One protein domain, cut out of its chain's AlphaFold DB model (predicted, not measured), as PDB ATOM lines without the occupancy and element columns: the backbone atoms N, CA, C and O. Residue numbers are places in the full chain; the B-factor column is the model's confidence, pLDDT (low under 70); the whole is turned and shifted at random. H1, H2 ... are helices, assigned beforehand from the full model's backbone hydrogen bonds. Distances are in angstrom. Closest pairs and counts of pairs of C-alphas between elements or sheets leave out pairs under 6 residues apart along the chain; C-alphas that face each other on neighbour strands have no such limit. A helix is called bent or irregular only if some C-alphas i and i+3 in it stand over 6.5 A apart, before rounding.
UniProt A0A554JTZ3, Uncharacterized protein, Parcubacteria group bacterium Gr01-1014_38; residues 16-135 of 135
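What this domain is: This is residues 16 to 135 of the 135 residues of an uncharacterized protein of Parcubacteria group bacterium Gr01-1014_38 (UniProt A0A554JTZ3). One long helix, H6, runs along a compact body of helices and past its end, and residues 124 to 135, of which 124 to 133 belong to H6, stick out as an arm. In the body H1 and H5 lie side by side, running opposite ways; H6 packs on both of them and H2 packs along H6, while short H3 crosses the later part of H5, and small H4 and a long unnamed stretch, residues 65 to 81, lie beyond. The printed part has 120 residues, with six named helices in the order H1 to H6 and no named strand; the class is all helix. The whole is compact, with a radius of gyration of the C-alphas of 15.2 A, and it spans 53 by 35 by 22 A.

How they stand to each other: The longest helix is H6, residues 104 to 133. It touches H2, residues 36 to 46, with its residues 108 to 119 alone; the closest C-alphas are those of Ala 43 and Arg 112, 5.7 A apart. H2 and H6 run opposite ways at a shallow tilt of 15 degrees. H1, residues 16 to 33, touches residues 107 to 118 of H6 alone, closest at the C-alphas of Gln 31 and Val 118, 6.1 A apart. H1 and H6 run the same way at a steep tilt of 37 degrees, only just past shallow. H5, residues 82 to 100, touches H1 with 18 pairs of C-alphas within 8 A, the closest being those of Leu 29 and Ala 87 at 5.8 A. H1 and H5 run opposite ways at a shallow tilt of 17 degrees. H5 and H6 form a helical hairpin with a shallow tilt of 32 degrees; residues 94 to 98 of H5 alone touch residues 104 to 108 of H6 alone, and the closest C-alphas, of Ala 98 and Tyr 104, are 4.7 A apart. H1, H5 and H6 are an up-and-down bundle, each running against the one before it in the chain. H3, residues 49 to 56, touches residues 92 to 99 of H5 alone, at a steep tilt of 67 degrees, with the C-alphas of Ala 56 and Arg 92 closest at 5.6 A. H4, residues 60 to 64, and H3 touch only at the corner, and only just, with 3 pairs of C-alphas within 8 A; the closest are those of Leu 55 and Trp 63, 5.6 A apart. H4 and H5 are near each other, with 8 pairs of C-alphas within 10 A. Among the pairs that are apart are H2 and H5, and H4 and H6. Every O i to N i+4 pair is within hydrogen-bond range in H2, H3, H4, H5 and H6; in H1 it is 11 of 14.

Where its parts are: H6 measures 43.8 A from C-alpha 104 at (22.709, 35.902, -34.904) to C-alpha 133 at (30.575, 63.257, -1.601). H5 is 26.9 A long and H1 25.3 A, with C-alpha 16 at (33.358, 41.928, -36.441). H1 has a kink of 30 degrees near residue 25 and is irregular, but only just: C-alphas 24 and 27 are 6.6 A apart. H2 measures 15.2 A, H3 10.4 A and H4 6.9 A.

The domain as a whole: The C-alphas farthest apart are those of Glu 100 and Val 135, at 53.4 A. Residues 124 to 135, of which 124 to 133 belong to H6, stand free, and the body without them spans 36 by 34 by 21 A. The printed part has no cut and ends at the chain's last residue. The link from H4 to H5, 17 residues, is long; the other links are tight. Residues 65 to 66 pair briefly with residues 69 to 70, antiparallel. The mean pLDDT of the printed part is 78.7, and it is under 70 at residues 59 to 62, 64 to 80 and 134 to 135.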
ATOM      1  N   SER A  16      32.609  40.707 -36.758       91.56
ATOM      2  CA  SER A  16      33.358  41.928 -36.441       91.56
ATOM      3  C   SER A  16      32.555  43.191 -36.769       91.56
ATOM      4  O   SER A  16      32.421  44.075 -35.924       91.56
ATOM      5  N   MET A  17      31.938  43.240 -37.952       91.81
ATOM      6  CA  MET A  17      31.074  44.347 -38.367       91.81
ATOM      7  C   MET A  17      29.892  44.541 -37.405       91.81
ATOM      8  O   MET A  17      29.585  45.668 -37.018       91.81
ATOM      9  N   ILE A  18      29.232  43.453 -36.996       92.00
ATOM     10  CA  ILE A  18      28.109  43.520 -36.053       92.00
ATOM     11  C   ILE A  18      28.566  44.017 -34.679       92.00
ATOM     12  O   ILE A  18      27.912  44.882 -34.098       92.00
ATOM     13  N   LYS A  19      29.703  43.523 -34.176       92.50
ATOM     14  CA  LYS A  19      30.287  44.009 -32.918       92.50
ATOM     15  C   LYS A  19      30.556  45.507 -32.975       92.50
ATOM     16  O   LYS A  19      30.177  46.229 -32.061       92.50
ATOM     17  N   GLN A  20      31.132  45.977 -34.076       91.62
ATOM     18  CA  GLN A  20      31.409  47.392 -34.264       91.62
ATOM     19  C   GLN A  20      30.127  48.239 -34.271       91.62
ATOM     20  O   GLN A  20      30.069  49.239 -33.566       91.62
ATOM     21  N   LYS A  21      29.062  47.810 -34.965       90.31
ATOM     22  CA  LYS A  21      27.756  48.499 -34.905       90.31
ATOM     23  C   LYS A  21      27.215  48.595 -33.473       90.31
ATOM     24  O   LYS A  21      26.737  49.649 -33.059       90.31
ATOM     25  N   ILE A  22      27.305  47.506 -32.706       91.50
ATOM     26  CA  ILE A  22      26.848  47.471 -31.309       91.50
ATOM     27  C   ILE A  22      27.639  48.471 -30.450       91.50
ATOM     28  O   ILE A  22      27.044  49.208 -29.660       91.50
ATOM     29  N   GLU A  23      28.960  48.512 -30.599       89.62
ATOM     30  CA  GLU A  23      29.838  49.400 -29.830       89.62
ATOM     31  C   GLU A  23      29.669  50.877 -30.219       89.62
ATOM     32  O   GLU A  23      29.485  51.724 -29.344       89.62
ATOM     33  N   ASP A  24      29.660  51.187 -31.517       87.31
ATOM     34  CA  ASP A  24      29.649  52.568 -32.012       87.31
ATOM     35  C   ASP A  24      28.277  53.239 -31.845       87.31
ATOM     36  O   ASP A  24      28.192  54.428 -31.532       87.31
ATOM     37  N   GLN A  25      27.187  52.492 -32.054       83.31
ATOM     38  CA  GLN A  25      25.837  53.061 -32.124       83.31
ATOM     39  C   GLN A  25      25.029  52.773 -30.860       83.31
ATOM     40  O   GLN A  25      24.440  53.680 -30.262       83.31
ATOM     41  N   LEU A  26      24.999  51.513 -30.421       86.00
ATOM     42  CA  LEU A  26      24.078  51.093 -29.370       86.00
ATOM     43  C   LEU A  26      24.627  51.362 -27.964       86.00
ATOM     44  O   LEU A  26      23.877  51.819 -27.100       86.00
ATOM     45  N   ALA A  27      25.921  51.141 -27.718       86.38
ATOM     46  CA  ALA A  27      26.505  51.295 -26.383       86.38
ATOM     47  C   ALA A  27      26.298  52.711 -25.809       86.38
ATOM     48  O   ALA A  27      25.870  52.854 -24.658       86.38
ATOM     49  N   GLY A  28      26.506  53.754 -26.620       85.56
ATOM     50  CA  GLY A  28      26.267  55.144 -26.214       85.56
ATOM     51  C   GLY A  28      24.792  55.437 -25.906       85.56
ATOM     52  O   GLY A  28      24.466  56.059 -24.891       85.56
ATOM     53  N   LEU A  29      23.871  54.923 -26.729       84.06
ATOM     54  CA  LEU A  29      22.430  55.089 -26.512       84.06
ATOM     55  C   LEU A  29      21.957  54.405 -25.219       84.06
ATOM     56  O   LEU A  29      21.156  54.979 -24.467       84.06
ATOM     57  N   LEU A  30      22.491  53.215 -24.926       84.56
ATOM     58  CA  LEU A  30      22.222  52.477 -23.692       84.56
ATOM     59  C   LEU A  30      22.768  53.220 -22.466       84.56
ATOM     60  O   LEU A  30      22.050  53.364 -21.475       84.56
ATOM     61  N   GLN A  31      23.993  53.753 -22.539       80.56
ATOM     62  CA  GLN A  31      24.630  54.484 -21.440       80.56
ATOM     63  C   GLN A  31      23.886  55.757 -21.030       80.56
ATOM     64  O   GLN A  31      23.846  56.060 -19.836       80.56
ATOM     65  N   CYS A  32      23.275  56.485 -21.963       72.56
ATOM     66  CA  CYS A  32      22.671  57.785 -21.658       72.56
ATOM     67  C   CYS A  32      21.171  57.739 -21.347       72.56
ATOM     68  O   CYS A  32      20.657  58.681 -20.748       72.56
ATOM     69  N   THR A  33      20.459  56.682 -21.752       72.94
ATOM     70  CA  THR A  33      18.987  56.765 -21.847       72.94
ATOM     71  C   THR A  33      18.235  55.729 -21.018       72.94
ATOM     72  O   THR A  33      17.088  55.950 -20.631       72.94
ATOM     73  N   TRP A  34      18.856  54.588 -20.738       80.44
ATOM     74  CA  TRP A  34      18.179  53.446 -20.121       80.44
ATOM     75  C   TRP A  34      18.360  53.444 -18.607       80.44
ATOM     76  O   TRP A  34      19.413  53.859 -18.139       80.44
ATOM     77  N   SER A  35      17.389  52.997 -17.812       81.00
ATOM     78  CA  SER A  35      17.629  52.732 -16.385       81.00
ATOM     79  C   SER A  35      18.389  51.406 -16.220       81.00
ATOM     80  O   SER A  35      18.477  50.617 -17.159       81.00
ATOM     81  N   ASN A  36      18.974  51.133 -15.048       82.94
ATOM     82  CA  ASN A  36      19.601  49.823 -14.819       82.94
ATOM     83  C   ASN A  36      18.574  48.680 -14.827       82.94
ATOM     84  O   ASN A  36      18.917  47.583 -15.252       82.94
ATOM     85  N   GLU A  37      17.342  48.944 -14.393       81.38
ATOM     86  CA  GLU A  37      16.232  47.989 -14.462       81.38
ATOM     87  C   GLU A  37      15.856  47.701 -15.920       81.38
ATOM     88  O   GLU A  37      15.762  46.543 -16.313       81.38
ATOM     89  N   ASP A  38      15.763  48.739 -16.761       78.75
ATOM     90  CA  ASP A  38      15.483  48.571 -18.190       78.75
ATOM     91  C   ASP A  38      16.577  47.735 -18.871       78.75
ATOM     92  O   ASP A  38      16.283  46.860 -19.678       78.75
ATOM     93  N   LEU A  39      17.847  47.981 -18.527       83.69
ATOM     94  CA  LEU A  39      18.986  47.215 -19.042       83.69
ATOM     95  C   LEU A  39      18.972  45.755 -18.562       83.69
ATOM     96  O   LEU A  39      19.328  44.856 -19.319       83.69
ATOM     97  N   GLN A  40      18.551  45.495 -17.323       81.81
ATOM     98  CA  GLN A  40      18.394  44.129 -16.815       81.81
ATOM     99  C   GLN A  40      17.258  43.396 -17.528       81.81
ATOM    100  O   GLN A  40      17.460  42.273 -17.986       81.81
ATOM    101  N   ASN A  41      16.110  44.053 -17.709       78.56
ATOM    102  CA  ASN A  41      14.995  43.521 -18.490       78.56
ATOM    103  C   ASN A  41      15.433  43.215 -19.930       78.56
ATOM    104  O   ASN A  41      15.142  42.137 -20.447       78.56
ATOM    105  N   LEU A  42      16.216  44.108 -20.545       80.12
ATOM    106  CA  LEU A  42      16.791  43.914 -21.876       80.12
ATOM    107  C   LEU A  42      17.658  42.648 -21.948       80.12
ATOM    108  O   LEU A  42      17.478  41.823 -22.844       80.12
ATOM    109  N   ALA A  43      18.549  42.451 -20.973       82.44
ATOM    110  CA  ALA A  43      19.400  41.264 -20.893       82.44
ATOM    111  C   ALA A  43      18.598  39.964 -20.697       82.44
ATOM    112  O   ALA A  43      18.952  38.936 -21.277       82.44
ATOM    113  N   THR A  44      17.515  39.998 -19.915       81.75
ATOM    114  CA  THR A  44      16.621  38.846 -19.714       81.75
ATOM    115  C   THR A  44      15.886  38.470 -20.993       81.75
ATOM    116  O   THR A  44      15.765  37.286 -21.303       81.75
ATOM    117  N   VAL A  45      15.418  39.450 -21.766       77.62
ATOM    118  CA  VAL A  45      14.750  39.178 -23.044       77.62
ATOM    119  C   VAL A  45      15.750  38.647 -24.075       77.62
ATOM    120  O   VAL A  45      15.433  37.697 -24.785       77.62
ATOM    121  N   LEU A  46      16.982  39.168 -24.098       81.62
ATOM    122  CA  LEU A  46      18.076  38.648 -24.935       81.62
ATOM    123  C   LEU A  46      18.465  37.199 -24.616       81.62
ATOM    124  O   LEU A  46      19.074  36.540 -25.451       81.62
ATOM    125  N   ALA A  47      18.075  36.660 -23.457       78.19
ATOM    126  CA  ALA A  47      18.209  35.232 -23.164       78.19
ATOM    127  C   ALA A  47      17.184  34.355 -23.914       78.19
ATOM    128  O   ALA A  47      17.240  33.131 -23.808       78.19
ATOM    129  N   ARG A  48      16.255  34.958 -24.675       80.75
ATOM    130  CA  ARG A  48      15.274  34.284 -25.545       80.75
ATOM    131  C   ARG A  48      15.487  34.647 -27.029       80.75
ATOM    132  O   ARG A  48      14.596  35.233 -27.650       80.75
ATOM    133  N   PRO A  49      16.646  34.288 -27.617       74.06
ATOM    134  CA  PRO A  49      17.047  34.669 -28.976       74.06
ATOM    135  C   PRO A  49      15.983  34.359 -30.046       74.06
ATOM    136  O   PRO A  49      15.602  35.216 -30.836       74.06
ATOM    137  N   CYS A  50      15.400  33.161 -30.036       73.44
ATOM    138  CA  CYS A  50      14.432  32.765 -31.065       73.44
ATOM    139  C   CYS A  50      13.135  33.596 -31.061       73.44
ATOM    140  O   CYS A  50      12.550  33.838 -32.117       73.44
ATOM    141  N   GLU A  51      12.650  34.016 -29.888       74.62
ATOM    142  CA  GLU A  51      11.459  34.876 -29.789       74.62
ATOM    143  C   GLU A  51      11.766  36.285 -30.287       74.62
ATOM    144  O   GLU A  51      10.940  36.910 -30.953       74.62
ATOM    145  N   LEU A  52      12.978  36.760 -30.006       75.38
ATOM    146  CA  LEU A  52      13.433  38.070 -30.432       75.38
ATOM    147  C   LEU A  52      13.580  38.192 -31.929       75.38
ATOM    148  O   LEU A  52      13.120  39.172 -32.508       75.38
ATOM    149  N   LEU A  53      14.185  37.187 -32.550       77.69
ATOM    150  CA  LEU A  53      14.341  37.164 -33.991       77.69
ATOM    151  C   LEU A  53      12.975  37.172 -34.692       77.69
ATOM    152  O   LEU A  53      12.759  37.947 -35.621       77.69
ATOM    153  N   LYS A  54      12.009  36.387 -34.192       76.44
ATOM    154  CA  LYS A  54      10.627  36.390 -34.703       76.44
ATOM    155  C   LYS A  54       9.970  37.767 -34.598       76.44
ATOM    156  O   LYS A  54       9.290  38.177 -35.532       76.44
ATOM    157  N   LEU A  55      10.170  38.474 -33.486       72.88
ATOM    158  CA  LEU A  55       9.649  39.833 -33.312       72.88
ATOM    159  C   LEU A  55      10.353  40.841 -34.228       72.88
ATOM    160  O   LEU A  55       9.689  41.710 -34.781       72.88
ATOM    161  N   ALA A  56      11.670  40.720 -34.416       75.19
ATOM    162  CA  ALA A  56      12.442  41.616 -35.276       75.19
ATOM    163  C   ALA A  56      12.001  41.520 -36.748       75.19
ATOM    164  O   ALA A  56      11.848  42.552 -37.407       75.19
ATOM    165  N   HIS A  57      11.734  40.298 -37.230       76.88
ATOM    166  CA  HIS A  57      11.186  40.030 -38.566       76.88
ATOM    167  C   HIS A  57       9.693  40.364 -38.716       76.88
ATOM    168  O   HIS A  57       9.192  40.401 -39.840       76.88
ATOM    169  N   GLY A  58       8.974  40.580 -37.613       73.50
ATOM    170  CA  GLY A  58       7.578  41.006 -37.635       73.50
ATOM    171  C   GLY A  58       7.395  42.433 -38.163       73.50
ATOM    172  O   GLY A  58       8.348  43.125 -38.535       73.50
ATOM    173  N   GLN A  59       6.143  42.897 -38.175       68.88
ATOM    174  CA  GLN A  59       5.852  44.300 -38.484       68.88
ATOM    175  C   GLN A  59       6.566  45.215 -37.481       68.88
ATOM    176  O   GLN A  59       6.638  44.894 -36.294       68.88
ATOM    177  N   HIS A  60       7.054  46.366 -37.950       67.06
ATOM    178  CA  HIS A  60       7.727  47.362 -37.110       67.06
ATOM    179  C   HIS A  60       6.906  47.692 -35.854       67.06
ATOM    180  O   HIS A  60       7.425  47.697 -34.743       67.06
ATOM    181  N   ASP A  61       5.590  47.822 -36.007       64.00
ATOM    182  CA  ASP A  61       4.680  48.095 -34.896       64.00
ATOM    183  C   ASP A  61       4.628  46.950 -33.876       64.00
ATOM    184  O   ASP A  61       4.519  47.204 -32.681       64.00
ATOM    185  N   GLN A  62       4.794  45.691 -34.302       66.19
ATOM    186  CA  GLN A  62       4.835  44.523 -33.410       66.19
ATOM    187  C   GLN A  62       6.140  44.434 -32.606       66.19
ATOM    188  O   GLN A  62       6.163  43.904 -31.492       66.19
ATOM    189  N   TRP A  63       7.227  45.006 -33.134       70.19
ATOM    190  CA  TRP A  63       8.459  45.208 -32.374       70.19
ATOM    191  C   TRP A  63       8.273  46.229 -31.244       70.19
ATOM    192  O   TRP A  63       8.986  46.177 -30.248       70.19
ATOM    193  N   PHE A  64       7.269  47.101 -31.317       66.31
ATOM    194  CA  PHE A  64       6.975  48.076 -30.263       66.31
ATOM    195  C   PHE A  64       5.681  47.792 -29.487       66.31
ATOM    196  O   PHE A  64       5.487  48.349 -28.407       66.31
ATOM    197  N   GLN A  65       4.827  46.886 -29.967       58.97
ATOM    198  CA  GLN A  65       3.537  46.542 -29.374       58.97
ATOM    199  C   GLN A  65       3.287  45.032 -29.456       58.97
ATOM    200  O   GLN A  65       3.288  44.450 -30.534       58.97
ATOM    201  N   LYS A  66       2.993  44.370 -28.333       51.00
ATOM    202  CA  LYS A  66       2.552  42.967 -28.336       51.00
ATOM    203  C   LYS A  66       1.108  42.882 -27.842       51.00
ATOM    204  O   LYS A  66       0.850  42.979 -26.646       51.00
ATOM    205  N   ASN A  67       0.162  42.654 -28.757       50.31
ATOM    206  CA  ASN A  67      -1.255  42.399 -28.453       50.31
ATOM    207  C   ASN A  67      -1.928  43.493 -27.593       50.31
ATOM    208  O   ASN A  67      -2.574  43.184 -26.592       50.31
ATOM    209  N   GLY A  68      -1.723  44.774 -27.915       50.28
ATOM    210  CA  GLY A  68      -2.277  45.893 -27.131       50.28
ATOM    211  C   GLY A  68      -1.640  46.086 -25.747       50.28
ATOM    212  O   GLY A  68      -2.027  46.988 -25.010       50.28
ATOM    213  N   ARG A  69      -0.640  45.271 -25.390       49.91
ATOM    214  CA  ARG A  69       0.259  45.490 -24.258       49.91
ATOM    215  C   ARG A  69       1.619  45.922 -24.791       49.91
ATOM    216  O   ARG A  69       2.058  45.511 -25.864       49.91
ATOM    217  N   SER A  70       2.278  46.778 -24.026       51.91
ATOM    218  CA  SER A  70       3.658  47.171 -24.278       51.91
ATOM    219  C   SER A  70       4.543  45.934 -24.500       51.91
ATOM    220  O   SER A  70       4.465  44.979 -23.723       51.91
ATOM    221  N   ASN A  71       5.348  45.931 -25.570       55.47
ATOM    222  CA  ASN A  71       6.423  44.959 -25.781       55.47
ATOM    223  C   ASN A  71       7.245  44.830 -24.471       55.47
ATOM    224  O   ASN A  71       7.392  45.828 -23.763       55.47
ATOM    225  N   PRO A  72       7.803  43.657 -24.114       52.06
ATOM    226  CA  PRO A  72       8.746  43.539 -22.993       52.06
ATOM    227  C   PRO A  72       9.917  44.553 -23.015       52.06
ATOM    228  O   PRO A  72      10.515  44.809 -21.974       52.06
ATOM    229  N   PHE A  73      10.213  45.166 -24.164       56.47
ATOM    230  CA  PHE A  73      11.130  46.296 -24.334       56.47
ATOM    231  C   PHE A  73      10.499  47.682 -24.232       56.47
ATOM    232  O   PHE A  73      11.196  48.663 -23.981       56.47
ATOM    233  N   SER A  74       9.192  47.789 -24.449       53.44
ATOM    234  CA  SER A  74       8.451  49.043 -24.405       53.44
ATOM    235  C   SER A  74       7.825  49.251 -23.030       53.44
ATOM    236  O   SER A  74       6.651  49.578 -22.936       53.44
ATOM    237  N   VAL A  75       8.553  49.061 -21.931       48.69
ATOM    238  CA  VAL A  75       8.011  49.437 -20.617       48.69
ATOM    239  C   VAL A  75       7.779  50.957 -20.620       48.69
ATOM    240  O   VAL A  75       8.725  51.725 -20.501       48.69
ATOM    241  N   TYR A  76       6.524  51.349 -20.865       45.81
ATOM    242  CA  TYR A  76       5.886  52.666 -20.771       45.81
ATOM    243  C   TYR A  76       6.718  53.910 -21.174       45.81
ATOM    244  O   TYR A  76       7.704  54.288 -20.542       45.81
ATOM    245  N   GLY A  77       6.228  54.639 -22.188       50.34
ATOM    246  CA  GLY A  77       6.677  56.009 -22.497       50.34
ATOM    247  C   GLY A  77       7.687  56.145 -23.640       50.34
ATOM    248  O   GLY A  77       8.560  57.006 -23.573       50.34
ATOM    249  N   LEU A  78       7.601  55.313 -24.689       52.72
ATOM    250  CA  LEU A  78       8.436  55.479 -25.894       52.72
ATOM    251  C   LEU A  78       8.114  56.764 -26.672       52.72
ATOM    252  O   LEU A  78       9.032  57.353 -27.237       52.72
ATOM    253  N   LEU A  79       6.861  57.231 -26.629       51.94
ATOM    254  CA  LEU A  79       6.457  58.511 -27.227       51.94
ATOM    255  C   LEU A  79       7.176  59.707 -26.575       51.94
ATOM    256  O   LEU A  79       7.533  60.650 -27.269       51.94
ATOM    257  N   ASP A  80       7.496  59.614 -25.280       57.69
ATOM    258  CA  ASP A  80       8.172  60.683 -24.528       57.69
ATOM    259  C   ASP A  80       9.698  60.490 -24.432       57.69
ATOM    260  O   ASP A  80      10.406  61.299 -23.825       57.69
ATOM    261  N   LYS A  81      10.242  59.397 -24.992       71.75
ATOM    262  CA  LYS A  81      11.665  59.026 -24.870       71.75
ATOM    263  C   LYS A  81      12.262  58.619 -26.224       71.75
ATOM    264  O   LYS A  81      12.645  57.458 -26.400       71.75
ATOM    265  N   PRO A  82      12.462  59.577 -27.153       75.50
ATOM    266  CA  PRO A  82      12.919  59.306 -28.522       75.50
ATOM    267  C   PRO A  82      14.271  58.582 -28.583       75.50
ATOM    268  O   PRO A  82      14.492  57.728 -29.432       75.50
ATOM    269  N   LYS A  83      15.175  58.842 -27.632       78.38
ATOM    270  CA  LYS A  83      16.471  58.148 -27.556       78.38
ATOM    271  C   LYS A  83      16.346  56.666 -27.169       78.38
ATOM    272  O   LYS A  83      17.169  55.862 -27.599       78.38
ATOM    273  N   LYS A  84      15.337  56.289 -26.367       78.06
ATOM    274  CA  LYS A  84      15.073  54.876 -26.044       78.06
ATOM    275  C   LYS A  84      14.481  54.165 -27.249       78.06
ATOM    276  O   LYS A  84      14.886  53.045 -27.529       78.06
ATOM    277  N   HIS A  85      13.575  54.839 -27.957       77.88
ATOM    278  CA  HIS A  85      13.009  54.340 -29.203       77.88
ATOM    279  C   HIS A  85      14.108  54.072 -30.232       77.88
ATOM    280  O   HIS A  85      14.261  52.932 -30.652       77.88
ATOM    281  N   LYS A  86      14.983  55.057 -30.471       83.44
ATOM    282  CA  LYS A  86      16.142  54.892 -31.352       83.44
ATOM    283  C   LYS A  86      17.016  53.700 -30.957       83.44
ATOM    284  O   LYS A  86      17.371  52.898 -31.801       83.44
ATOM    285  N   ALA A  87      17.329  53.522 -29.671       84.12
ATOM    286  CA  ALA A  87      18.124  52.369 -29.225       84.12
ATOM    287  C   ALA A  87      17.467  51.013 -29.554       84.12
ATOM    288  O   ALA A  87      18.160  50.041 -29.846       84.12
ATOM    289  N   LEU A  88      16.135  50.937 -29.495       82.12
ATOM    290  CA  LEU A  88      15.382  49.735 -29.853       82.12
ATOM    291  C   LEU A  88      15.313  49.510 -31.363       82.12
ATOM    292  O   LEU A  88      15.338  48.353 -31.777       82.12
ATOM    293  N   GLU A  89      15.220  50.574 -32.160       84.19
ATOM    294  CA  GLU A  89      15.310  50.508 -33.625       84.19
ATOM    295  C   GLU A  89      16.693  50.001 -34.050       84.19
ATOM    296  O   GLU A  89      16.790  48.979 -34.722       84.19
ATOM    297  N   GLU A  90      17.765  50.619 -33.545       87.94
ATOM    298  CA  GLU A  90      19.149  50.224 -33.851       87.94
ATOM    299  C   GLU A  90      19.411  48.761 -33.464       87.94
ATOM    300  O   GLU A  90      20.021  47.994 -34.205       87.94
ATOM    301  N   MET A  91      18.902  48.325 -32.310       87.50
ATOM    302  CA  MET A  91      19.019  46.931 -31.893       87.50
ATOM    303  C   MET A  91      18.233  45.981 -32.801       87.50
ATOM    304  O   MET A  91      18.746  44.912 -33.121       87.50
ATOM    305  N   ARG A  92      17.023  46.345 -33.242       86.44
ATOM    306  CA  ARG A  92      16.269  45.553 -34.226       86.44
ATOM    307  C   ARG A  92      17.060  45.403 -35.520       86.44
ATOM    308  O   ARG A  92      17.195  44.286 -36.015       86.44
ATOM    309  N   ASP A  93      17.617  46.494 -36.026       88.75
ATOM    310  CA  ASP A  93      18.366  46.508 -37.282       88.75
ATOM    311  C   ASP A  93      19.663  45.693 -37.181       88.75
ATOM    312  O   ASP A  93      20.015  44.957 -38.107       88.75
ATOM    313  N   ILE A  94      20.344  45.743 -36.031       89.69
ATOM    314  CA  ILE A  94      21.493  44.880 -35.727       89.69
ATOM    315  C   ILE A  94      21.085  43.403 -35.742       89.69
ATOM    316  O   ILE A  94      21.781  42.592 -36.353       89.69
ATOM    317  N   LEU A  95      19.967  43.045 -35.102       88.62
ATOM    318  CA  LEU A  95      19.483  41.662 -35.052       88.62
ATOM    319  C   LEU A  95      19.091  41.142 -36.442       88.62
ATOM    320  O   LEU A  95      19.426  40.006 -36.770       88.62
ATOM    321  N   LEU A  96      18.438  41.969 -37.264       89.12
ATOM    322  CA  LEU A  96      18.096  41.629 -38.647       89.12
ATOM    323  C   LEU A  96      19.350  41.467 -39.512       89.12
ATOM    324  O   LEU A  96      19.504  40.440 -40.168       89.12
ATOM    325  N   THR A  97      20.295  42.412 -39.433       90.44
ATOM    326  CA  THR A  97      21.581  42.319 -40.154       90.44
ATOM    327  C   THR A  97      22.340  41.049 -39.749       90.44
ATOM    328  O   THR A  97      22.911  40.355 -40.588       90.44
ATOM    329  N   ALA A  98      22.355  40.722 -38.453       89.31
ATOM    330  CA  ALA A  98      23.024  39.532 -37.945       89.31
ATOM    331  C   ALA A  98      22.344  38.237 -38.407       89.31
ATOM    332  O   ALA A  98      23.032  37.250 -38.659       89.31
ATOM    333  N   ALA A  99      21.016  38.233 -38.530       88.12
ATOM    334  CA  ALA A  99      20.265  37.094 -39.043       88.12
ATOM    335  C   ALA A  99      20.505  36.872 -40.541       88.12
ATOM    336  O   ALA A  99      20.766  35.744 -40.949       88.12
ATOM    337  N   GLU A 100      20.504  37.942 -41.342       87.94
ATOM    338  CA  GLU A 100      20.839  37.893 -42.773       87.94
ATOM    339  C   GLU A 100      22.261  37.378 -43.022       87.94
ATOM    340  O   GLU A 100      22.510  36.671 -43.998       87.94
ATOM    341  N   ALA A 101      23.189  37.710 -42.125       86.25
ATOM    342  CA  ALA A 101      24.574  37.265 -42.182       86.25
ATOM    343  C   ALA A 101      24.839  35.928 -41.458       86.25
ATOM    344  O   ALA A 101      25.997  35.528 -41.361       86.25
ATOM    345  N   GLU A 102      23.808  35.242 -40.946       87.38
ATOM    346  CA  GLU A 102      23.914  33.964 -40.214       87.38
ATOM    347  C   GLU A 102      24.820  34.022 -38.958       87.38
ATOM    348  O   GLU A 102      25.362  33.015 -38.504       87.38
ATOM    349  N   VAL A 103      24.965  35.202 -38.345       89.25
ATOM    350  CA  VAL A 103      25.789  35.468 -37.144       89.25
ATOM    351  C   VAL A 103      24.948  35.923 -35.946       89.25
ATOM    352  O   VAL A 103      25.412  36.658 -35.072       89.25
ATOM    353  N   TYR A 104      23.691  35.483 -35.901       86.75
ATOM    354  CA  TYR A 104      22.709  35.902 -34.904       86.75
ATOM    355  C   TYR A 104      23.135  35.596 -33.458       86.75
ATOM    356  O   TYR A 104      23.110  36.483 -32.607       86.75
ATOM    357  N   GLU A 105      23.589  34.370 -33.182       88.00
ATOM    358  CA  GLU A 105      24.019  33.955 -31.838       88.00
ATOM    359  C   GLU A 105      25.204  34.799 -31.308       88.00
ATOM    360  O   GLU A 105      25.087  35.380 -30.222       88.00
ATOM    361  N   PRO A 106      26.308  34.993 -32.069       89.25
ATOM    362  CA  PRO A 106      27.367  35.931 -31.691       89.25
ATOM    363  C   PRO A 106      26.883  37.362 -31.442       89.25
ATOM    364  O   PRO A 106      27.378  38.027 -30.529       89.25
ATOM    365  N   ALA A 107      25.934  37.847 -32.247       89.56
ATOM    366  CA  ALA A 107      25.385  39.191 -32.108       89.56
ATOM    367  C   ALA A 107      24.614  39.350 -30.792       89.56
ATOM    368  O   ALA A 107      24.855  40.300 -30.046       89.56
ATOM    369  N   VAL A 108      23.740  38.393 -30.469       89.88
ATOM    370  CA  VAL A 108      22.972  38.377 -29.215       89.88
ATOM    371  C   VAL A 108      23.900  38.278 -28.010       89.88
ATOM    372  O   VAL A 108      23.722  39.018 -27.039       89.88
ATOM    373  N   GLN A 109      24.917  37.415 -28.064       90.94
ATOM    374  CA  GLN A 109      25.888  37.311 -26.977       90.94
ATOM    375  C   GLN A 109      26.624  38.638 -26.763       90.94
ATOM    376  O   GLN A 109      26.715  39.118 -25.634       90.94
ATOM    377  N   HIS A 110      27.076  39.282 -27.839       92.12
ATOM    378  CA  HIS A 110      27.776  40.555 -27.722       92.12
ATOM    379  C   HIS A 110      26.876  41.684 -27.197       92.12
ATOM    380  O   HIS A 110      27.309  42.469 -26.354       92.12
ATOM    381  N   LEU A 111      25.605  41.734 -27.613       90.62
ATOM    382  CA  LEU A 111      24.614  42.659 -27.049       90.62
ATOM    383  C   LEU A 111      24.498  42.498 -25.528       90.62
ATOM    384  O   LEU A 111      24.518  43.489 -24.793       90.62
ATOM    385  N   ARG A 112      24.423  41.254 -25.037       90.69
ATOM    386  CA  ARG A 112      24.365  40.961 -23.596       90.69
ATOM    387  C   ARG A 112      25.621  41.433 -22.869       90.69
ATOM    388  O   ARG A 112      25.504  42.026 -21.794       90.69
ATOM    389  N   ASP A 113      26.794  41.222 -23.458       92.19
ATOM    390  CA  ASP A 113      28.071  41.647 -22.880       92.19
ATOM    391  C   ASP A 113      28.157  43.175 -22.761       92.19
ATOM    392  O   ASP A 113      28.533  43.700 -21.709       92.19
ATOM    393  N   VAL A 114      27.746  43.906 -23.804       91.81
ATOM    394  CA  VAL A 114      27.703  45.376 -23.785       91.81
ATOM    395  C   VAL A 114      26.740  45.878 -22.713       91.81
ATOM    396  O   VAL A 114      27.111  46.743 -21.919       91.81
ATOM    397  N   ILE A 115      25.540  45.305 -22.608       89.94
ATOM    398  CA  ILE A 115      24.570  45.671 -21.565       89.94
ATOM    399  C   ILE A 115      25.150  45.440 -20.165       89.94
ATOM    400  O   ILE A 115      25.089  46.328 -19.308       89.94
ATOM    401  N   ALA A 116      25.761  44.276 -19.928       90.62
ATOM    402  CA  ALA A 116      26.394  43.957 -18.654       90.62
ATOM    403  C   ALA A 116      27.527  44.943 -18.321       90.62
ATOM    404  O   ALA A 116      27.625  45.426 -17.186       90.62
ATOM    405  N   ARG A 117      28.347  45.303 -19.317       92.62
ATOM    406  CA  ARG A 117      29.420  46.295 -19.176       92.62
ATOM    407  C   ARG A 117      28.870  47.678 -18.832       92.62
ATOM    408  O   ARG A 117      29.379  48.296 -17.898       92.62
ATOM    409  N   VAL A 118      27.813  48.136 -19.504       89.19
ATOM    410  CA  VAL A 118      27.159  49.425 -19.215       89.19
ATOM    411  C   VAL A 118      26.618  49.458 -17.783       89.19
ATOM    412  O   VAL A 118      26.854  50.425 -17.054       89.19
ATOM    413  N   ILE A 119      25.953  48.389 -17.330       88.50
ATOM    414  CA  ILE A 119      25.475  48.280 -15.942       88.50
ATOM    415  C   ILE A 119      26.653  48.365 -14.960       88.50
ATOM    416  O   ILE A 119      26.582  49.103 -13.972       88.50
ATOM    417  N   LYS A 120      27.746  47.634 -15.220       90.62
ATOM    418  CA  LYS A 120      28.946  47.630 -14.369       90.62
ATOM    419  C   LYS A 120      29.588  49.019 -14.283       90.62
ATOM    420  O   LYS A 120      29.857  49.484 -13.178       90.62
ATOM    421  N   GLN A 121      29.773  49.697 -15.416       89.12
ATOM    422  CA  GLN A 121      30.347  51.048 -15.482       89.12
ATOM    423  C   GLN A 121      29.516  52.059 -14.685       89.12
ATOM    424  O   GLN A 121      30.058  52.845 -13.913       89.12
ATOM    425  N   ARG A 122      28.187  51.996 -14.798       86.00
ATOM    426  CA  ARG A 122      27.287  52.885 -14.050       86.00
ATOM    427  C   ARG A 122      27.323  52.649 -12.547       86.00
ATOM    428  O   ARG A 122      27.247  53.607 -11.781       86.00
ATOM    429  N   LYS A 123      27.429  51.389 -12.113       86.25
ATOM    430  CA  LYS A 123      27.592  51.060 -10.689       86.25
ATOM    431  C   LYS A 123      28.905  51.622 -10.142       86.25
ATOM    432  O   LYS A 123      28.870  52.262  -9.096       86.25
ATOM    433  N   ALA A 124      30.008  51.452 -10.871       86.94
ATOM    434  CA  ALA A 124      31.310  51.999 -10.488       86.94
ATOM    435  C   ALA A 124      31.280  53.536 -10.392       86.94
ATOM    436  O   ALA A 124      31.625  54.089  -9.352       86.94
ATOM    437  N   ALA A 125      30.744  54.222 -11.409       85.44
ATOM    438  CA  ALA A 125      30.626  55.683 -11.407       85.44
ATOM    439  C   ALA A 125      29.735  56.214 -10.266       85.44
ATOM    440  O   ALA A 125      29.979  57.290  -9.723       85.44
ATOM    441  N   ARG A 126      28.689  55.470  -9.876       84.75
ATOM    442  CA  ARG A 126      27.856  55.823  -8.716       84.75
ATOM    443  C   ARG A 126      28.628  55.688  -7.403       84.75
ATOM    444  O   ARG A 126      28.502  56.571  -6.561       84.75
ATOM    445  N   GLN A 127      29.394  54.611  -7.234       84.75
ATOM    446  CA  GLN A 127      30.210  54.386  -6.036       84.75
ATOM    447  C   GLN A 127      31.296  55.453  -5.888       84.75
ATOM    448  O   GLN A 127      31.461  55.998  -4.804       84.75
ATOM    449  N   GLU A 128      31.971  55.808  -6.981       84.94
ATOM    450  CA  GLU A 128      32.988  56.864  -6.997       84.94
ATOM    451  C   GLU A 128      32.405  58.225  -6.591       84.94
ATOM    452  O   GLU A 128      32.937  58.893  -5.710       84.94
ATOM    453  N   ARG A 129      31.245  58.605  -7.144       84.31
ATOM    454  CA  ARG A 129      30.553  59.848  -6.755       84.31
ATOM    455  C   ARG A 129      30.141  59.868  -5.286       84.31
ATOM    456  O   ARG A 129      30.196  60.919  -4.663       84.31
ATOM    457  N   GLN A 130      29.705  58.731  -4.743       81.75
ATOM    458  CA  GLN A 130      29.363  58.625  -3.323       81.75
ATOM    459  C   GLN A 130      30.610  58.756  -2.448       81.75
ATOM    460  O   GLN A 130      30.581  59.507  -1.484       81.75
ATOM    461  N   ALA A 131      31.712  58.099  -2.815       81.00
ATOM    462  CA  ALA A 131      32.980  58.228  -2.103       81.00
ATOM    463  C   ALA A 131      33.484  59.682  -2.082       81.00
ATOM    464  O   ALA A 131      33.915  60.150  -1.038       81.00
ATOM    465  N   LEU A 132      33.357  60.414  -3.196       79.00
ATOM    466  CA  LEU A 132      33.744  61.827  -3.295       79.00
ATOM    467  C   LEU A 132      32.813  62.787  -2.536       79.00
ATOM    468  O   LEU A 132      33.249  63.864  -2.157       79.00
ATOM    469  N   ALA A 133      31.543  62.429  -2.329       74.81
ATOM    470  CA  ALA A 133      30.575  63.257  -1.601       74.81
ATOM    471  C   ALA A 133      30.647  63.090  -0.071       74.81
ATOM    472  O   ALA A 133      30.008  63.844   0.660       74.81
ATOM    473  N   HIS A 134      31.374  62.078   0.406       60.91
ATOM    474  CA  HIS A 134      31.602  61.800   1.827       60.91
ATOM    475  C   HIS A 134      32.994  62.250   2.314       60.91
ATOM    476  O   HIS A 134      33.392  61.889   3.421       60.91
ATOM    477  N   VAL A 135      33.708  63.030   1.493       53.53
ATOM    478  CA  VAL A 135      34.957  63.747   1.810       53.53
ATOM    479  C   VAL A 135      34.639  65.231   1.932       53.53
ATOM    480  O   VAL A 135      35.160  65.855   2.879       53.53
TER     481      VAL A 135